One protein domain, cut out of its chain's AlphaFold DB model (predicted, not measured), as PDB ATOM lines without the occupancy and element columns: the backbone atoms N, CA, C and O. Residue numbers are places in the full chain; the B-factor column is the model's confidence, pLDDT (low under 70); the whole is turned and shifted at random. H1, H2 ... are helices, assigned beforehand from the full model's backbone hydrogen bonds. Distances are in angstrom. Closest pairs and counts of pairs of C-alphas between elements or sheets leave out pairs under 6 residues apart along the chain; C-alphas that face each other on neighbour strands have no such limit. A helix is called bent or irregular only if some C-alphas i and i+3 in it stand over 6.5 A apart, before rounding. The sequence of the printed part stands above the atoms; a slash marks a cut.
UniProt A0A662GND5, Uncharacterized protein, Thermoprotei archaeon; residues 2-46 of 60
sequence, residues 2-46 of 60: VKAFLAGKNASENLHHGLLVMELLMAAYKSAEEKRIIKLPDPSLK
ATOM      1  N   VAL A   2     232.643 239.185 213.370       89.94
ATOM      2  CA  VAL A   2     232.934 240.643 213.459       89.94
ATOM      3  C   VAL A   2     234.042 241.112 212.501       89.94
ATOM      4  O   VAL A   2     233.862 242.083 211.777       89.94
ATOM      5  N   LYS A   3     235.164 240.386 212.417       92.38
ATOM      6  CA  LYS A   3     236.252 240.714 211.473       92.38
ATOM      7  C   LYS A   3     235.824 240.627 209.999       92.38
ATOM      8  O   LYS A   3     236.299 241.406 209.186       92.38
ATOM      9  N   ALA A   4     234.933 239.692 209.659       89.62
ATOM     10  CA  ALA A   4     234.418 239.537 208.296       89.62
ATOM     11  C   ALA A   4     233.455 240.678 207.938       89.62
ATOM     12  O   ALA A   4     233.564 241.250 206.858       89.62
ATOM     13  N   PHE A   5     232.608 241.072 208.896       89.69
ATOM     14  CA  PHE A   5     231.730 242.234 208.779       89.69
ATOM     15  C   PHE A   5     232.523 243.521 208.514       89.69
ATOM     16  O   PHE A   5     232.239 244.223 207.550       89.69
ATOM     17  N   LEU A   6     233.581 243.775 209.294       94.81
ATOM     18  CA  LEU A   6     234.473 244.924 209.075       94.81
ATOM     19  C   LEU A   6     235.189 244.881 207.714       94.81
ATOM     20  O   LEU A   6     235.524 245.924 207.167       94.81
ATOM     21  N   ALA A   7     235.413 243.689 207.161       94.69
ATOM     22  CA  ALA A   7     236.038 243.497 205.854       94.69
ATOM     23  C   ALA A   7     235.039 243.510 204.679       94.69
ATOM     24  O   ALA A   7     235.453 243.248 203.549       94.69
ATOM     25  N   GLY A   8     233.742 243.751 204.923       93.94
ATOM     26  CA  GLY A   8     232.699 243.719 203.891       93.94
ATOM     27  C   GLY A   8     232.503 242.340 203.249       93.94
ATOM     28  O   GLY A   8     232.048 242.243 202.112       93.94
ATOM     29  N   LYS A   9     232.889 241.265 203.946       93.56
ATOM     30  CA  LYS A   9     232.816 239.882 203.459       93.56
ATOM     31  C   LYS A   9     231.831 239.081 204.297       93.56
ATOM     32  O   LYS A   9     231.674 239.320 205.495       93.56
ATOM     33  N   ASN A  10     231.221 238.071 203.682       87.88
ATOM     34  CA  ASN A  10     230.447 237.096 204.438       87.88
ATOM     35  C   ASN A  10     231.342 236.351 205.433       87.88
ATOM     36  O   ASN A  10     232.506 236.052 205.159       87.88
ATOM     37  N   ALA A  11     230.783 236.060 206.606       90.44
ATOM     38  CA  ALA A  11     231.429 235.187 207.568       90.44
ATOM     39  C   ALA A  11     231.482 233.746 207.033       90.44
ATOM     40  O   ALA A  11     230.638 233.350 206.226       90.44
ATOM     41  N   SER A  12     232.478 232.989 207.505       88.50
ATOM     42  CA  SER A  12     232.613 231.546 207.254       88.50
ATOM     43  C   SER A  12     231.313 230.828 207.621       88.50
ATOM     44  O   SER A  12     230.670 230.221 206.772       88.50
ATOM     45  N   GLU A  13     230.848 231.030 208.853       89.19
ATOM     46  CA  GLU A  13     229.540 230.593 209.320       89.19
ATOM     47  C   GLU A  13     228.530 231.708 209.041       89.19
ATOM     48  O   GLU A  13     228.625 232.820 209.566       89.19
ATOM     49  N   ASN A  14     227.564 231.412 208.181       89.00
ATOM     50  CA  ASN A  14     226.557 232.358 207.711       89.00
ATOM     51  C   ASN A  14     225.149 231.755 207.853       89.00
ATOM     52  O   ASN A  14     224.991 230.607 208.272       89.00
ATOM     53  N   LEU A  15     224.124 232.523 207.486       90.12
ATOM     54  CA  LEU A  15     222.727 232.107 207.622       90.12
ATOM     55  C   LEU A  15     222.415 230.774 206.922       90.12
ATOM     56  O   LEU A  15     221.638 229.985 207.452       90.12
ATOM     57  N   HIS A  16     223.033 230.492 205.771       91.50
ATOM     58  CA  HIS A  16     222.802 229.243 205.041       91.50
ATOM     59  C   HIS A  16     223.247 228.024 205.849       91.50
ATOM     60  O   HIS A  16     222.545 227.018 205.877       91.50
ATOM     61  N   HIS A  17     224.360 228.132 206.576       91.50
ATOM     62  CA  HIS A  17     224.793 227.073 207.487       91.50
ATOM     63  C   HIS A  17     223.803 226.885 208.642       91.50
ATOM     64  O   HIS A  17     223.513 225.755 209.023       91.50
ATOM     65  N   GLY A  18     223.234 227.978 209.161       91.06
ATOM     66  CA  GLY A  18     222.166 227.913 210.162       91.06
ATOM     67  C   GLY A  18     220.913 227.204 209.641       91.06
ATOM     68  O   GLY A  18     220.364 226.348 210.329       91.06
ATOM     69  N   LEU A  19     220.500 227.500 208.406       92.12
ATOM     70  CA  LEU A  19     219.379 226.825 207.746       92.12
ATOM     71  C   LEU A  19     219.619 225.314 207.612       92.12
ATOM     72  O   LEU A  19     218.729 224.543 207.956       92.12
ATOM     73  N   LEU A  20     220.827 224.886 207.229       92.12
ATOM     74  CA  LEU A  20     221.174 223.459 207.146       92.12
ATOM     75  C   LEU A  20     221.060 222.744 208.504       92.12
ATOM     76  O   LEU A  20     220.593 221.607 208.575       92.12
ATOM     77  N   VAL A  21     221.456 223.406 209.596       93.06
ATOM     78  CA  VAL A  21     221.299 222.857 210.956       93.06
ATOM     79  C   VAL A  21     219.819 222.719 211.318       93.06
ATOM     80  O   VAL A  21     219.421 221.704 211.891       93.06
ATOM     81  N   MET A  22     218.992 223.702 210.961       92.56
ATOM     82  CA  MET A  22     217.548 223.633 211.200       92.56
ATOM     83  C   MET A  22     216.889 222.509 210.393       92.56
ATOM     84  O   MET A  22     216.102 221.750 210.954       92.56
ATOM     85  N   GLU A  23     217.254 222.334 209.122       91.94
ATOM     86  CA  GLU A  23     216.765 221.228 208.286       91.94
ATOM     87  C   GLU A  23     217.151 219.859 208.863       91.94
ATOM     88  O   GLU A  23     216.327 218.941 208.893       91.94
ATOM     89  N   LEU A  24     218.373 219.727 209.389       93.31
ATOM     90  CA  LEU A  24     218.824 218.512 210.065       93.31
ATOM     91  C   LEU A  24     217.986 218.208 211.318       93.31
ATOM     92  O   LEU A  24     217.589 217.060 211.526       93.31
ATOM     93  N   LEU A  25     217.681 219.222 212.135       92.56
ATOM     94  CA  LEU A  25     216.819 219.066 213.311       92.56
ATOM     95  C   LEU A  25     215.399 218.653 212.913       92.56
ATOM     96  O   LEU A  25     214.850 217.718 213.491       92.56
ATOM     97  N   MET A  26     214.820 219.301 211.900       92.00
ATOM     98  CA  MET A  26     213.494 218.956 211.378       92.00
ATOM     99  C   MET A  26     213.445 217.507 210.881       92.00
ATOM    100  O   MET A  26     212.521 216.768 211.223       92.00
ATOM    101  N   ALA A  27     214.466 217.065 210.144       92.25
ATOM    102  CA  ALA A  27     214.580 215.682 209.693       92.25
ATOM    103  C   ALA A  27     214.700 214.692 210.856       92.25
ATOM    104  O   ALA A  27     214.106 213.617 210.799       92.25
ATOM    105  N   ALA A  28     215.419 215.051 211.922       91.38
ATOM    106  CA  ALA A  28     215.523 214.225 213.120       91.38
ATOM    107  C   ALA A  28     214.170 214.077 213.841       91.38
ATOM    108  O   ALA A  28     213.803 212.962 214.215       91.38
ATOM    109  N   TYR A  29     213.399 215.162 213.986       92.50
ATOM    110  CA  TYR A  29     212.043 215.096 214.549       92.50
ATOM    111  C   TYR A  29     211.121 214.223 213.698       92.50
ATOM    112  O   TYR A  29     210.515 213.285 214.217       92.50
ATOM    113  N   LYS A  30     211.103 214.451 212.383       90.06
ATOM    114  CA  LYS A  30     210.302 213.660 211.445       90.06
ATOM    115  C   LYS A  30     210.691 212.182 211.458       90.06
ATOM    116  O   LYS A  30     209.831 211.305 211.466       90.06
ATOM    117  N   SER A  31     211.991 211.895 211.518       92.12
ATOM    118  CA  SER A  31     212.523 210.535 211.640       92.12
ATOM    119  C   SER A  31     212.030 209.845 212.912       92.12
ATOM    120  O   SER A  31     211.638 208.677 212.865       92.12
ATOM    121  N   ALA A  32     212.008 210.566 214.037       90.19
ATOM    122  CA  ALA A  32     211.530 210.044 215.311       90.19
ATOM    123  C   ALA A  32     210.014 209.779 215.307       90.19
ATOM    124  O   ALA A  32     209.570 208.777 215.870       90.19
ATOM    125  N   GLU A  33     209.229 210.646 214.664       88.62
ATOM    126  CA  GLU A  33     207.774 210.501 214.528       88.62
ATOM    127  C   GLU A  33     207.397 209.339 213.596       88.62
ATOM    128  O   GLU A  33     206.566 208.501 213.951       88.62
ATOM    129  N   GLU A  34     208.044 209.238 212.434       89.88
ATOM    130  CA  GLU A  34     207.738 208.234 211.405       89.88
ATOM    131  C   GLU A  34     208.483 206.902 211.605       89.88
ATOM    132  O   GLU A  34     208.229 205.935 210.888       89.88
ATOM    133  N   LYS A  35     209.410 206.837 212.572       91.31
ATOM    134  CA  LYS A  35     210.272 205.675 212.858       91.31
ATOM    135  C   LYS A  35     211.024 205.156 211.626       91.31
ATOM    136  O   LYS A  35     211.261 203.957 211.488       91.31
ATOM    137  N   ARG A  36     211.423 206.064 210.731       91.94
ATOM    138  CA  ARG A  36     212.208 205.752 209.528       91.94
ATOM    139  C   ARG A  36     213.367 206.720 209.357       91.94
ATOM    140  O   ARG A  36     213.335 207.840 209.857       91.94
ATOM    141  N   ILE A  37     214.376 206.302 208.602       91.38
ATOM    142  CA  ILE A  37     215.504 207.163 208.238       91.38
ATOM    143  C   ILE A  37     215.040 208.173 207.179       91.38
ATOM    144  O   ILE A  37     214.504 207.787 206.137       91.38
ATOM    145  N   ILE A  38     215.272 209.461 207.438       90.31
ATOM    146  CA  ILE A  38     215.058 210.549 206.478       90.31
ATOM    147  C   ILE A  38     216.387 210.830 205.770       90.31
ATOM    148  O   ILE A  38     217.402 211.060 206.426       90.31
ATOM    149  N   LYS A  39     216.400 210.785 204.434       90.00
ATOM    150  CA  LYS A  39     217.585 211.119 203.632       90.00
ATOM    151  C   LYS A  39     217.529 212.587 203.237       90.00
ATOM    152  O   LYS A  39     216.534 213.022 202.675       90.00
ATOM    153  N   LEU A  40     218.604 213.320 203.504       86.75
ATOM    154  CA  LEU A  40     218.732 214.715 203.098       86.75
ATOM    155  C   LEU A  40     219.335 214.819 201.684       86.75
ATOM    156  O   LEU A  40     220.253 214.053 201.375       86.75
ATOM    157  N   PRO A  41     218.871 215.765 200.847       87.06
ATOM    158  CA  PRO A  41     217.758 216.690 201.093       87.06
ATOM    159  C   PRO A  41     216.383 216.022 200.886       87.06
ATOM    160  O   PRO A  41     216.178 215.315 199.901       87.06
ATOM    161  N   ASP A  42     215.429 216.279 201.788       84.06
ATOM    162  CA  ASP A  42     214.043 215.796 201.682       84.06
ATOM    163  C   ASP A  42     213.091 216.986 201.429       84.06
ATOM    164  O   ASP A  42     212.942 217.840 202.308       84.06
ATOM    165  N   PRO A  43     212.423 217.075 200.258       87.50
ATOM    166  CA  PRO A  43     211.526 218.189 199.940       87.50
ATOM    167  C   PRO A  43     210.316 218.271 200.877       87.50
ATOM    168  O   PRO A  43     209.767 219.355 201.073       87.50
ATOM    169  N   SER A  44     209.929 217.157 201.501       85.94
ATOM    170  CA  SER A  44     208.802 217.104 202.431       85.94
ATOM    171  C   SER A  44     209.077 217.791 203.776       85.94
ATOM    172  O   SER A  44     208.172 217.881 204.605       85.94
ATOM    173  N   LEU A  45     210.302 218.283 204.012       85.94
ATOM    174  CA  LEU A  45     210.640 219.103 205.178       85.94
ATOM    175  C   LEU A  45     210.126 220.541 205.064       85.94
ATOM    176  O   LEU A  45     209.911 221.174 206.090       85.94
ATOM    177  N   LYS A  46     209.877 221.059 203.853       85.94
ATOM    178  CA  LYS A  46     209.415 222.450 203.665       85.94
ATOM    179  C   LYS A  46     208.056 222.729 204.304       85.94
ATOM    180  O   LYS A  46     207.807 223.840 204.755       85.94
TER     181      LYS A  46
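What this domain is: This is residues 2 to 46 of the 60 residues of an uncharacterized protein of Thermoprotei archaeon (UniProt A0A662GND5). A single long helix, H2, makes most of the length of a thin rod, with a small helix, H1, set off beyond its first end on a short link. Past the other end of H2 the printed part folds back beside the helix as residues 35 to 46, a stretch with no named element. The printed part has 45 residues with two named helices, in the order H1 then H2, and no named strand; its class is all helix. It is extended, with a radius of gyration of the C-alphas of 15.0 A, and the C-alphas span 46 by 16 by 13 A.

Where its parts are: H1 is residues 2 to 6, 6.3 A from first to last C-alpha, and begins with C-alpha 2 at (232.934, 240.643, 213.459). H2 is residues 15 to 34, 28.4 A from first to last C-alpha. Its C-alpha 15 stands at (222.727, 232.107, 207.622) and its C-alpha 34 at (207.738, 208.234, 211.405).

How they stand to each other: H1 and H2 are apart, with no C-alpha of the one within 8 A of the other. The link between them has 8 residues and is short. Residues 5 to 10 stand free, and so do residues 13 to 19, of which 15 to 19 belong to H2. In H1 and H2 every O i to N i+4 pair is within hydrogen-bond range. Neither helix is bent or irregular.

The domain as a whole: The two C-alphas farthest apart are those of Ala 7 and Lys 35, 46.3 A from each other, and the outline is a rod. The C-alphas of Val 2 and Lys 46, the first and last printed, are 31.3 A apart. The C-alphas of residues 35 to 46 lie 10 to 21 A from the mean of all C-alphas. The printed part has no cut. The mean pLDDT of the printed part is 90.5, and no printed residue is under 70.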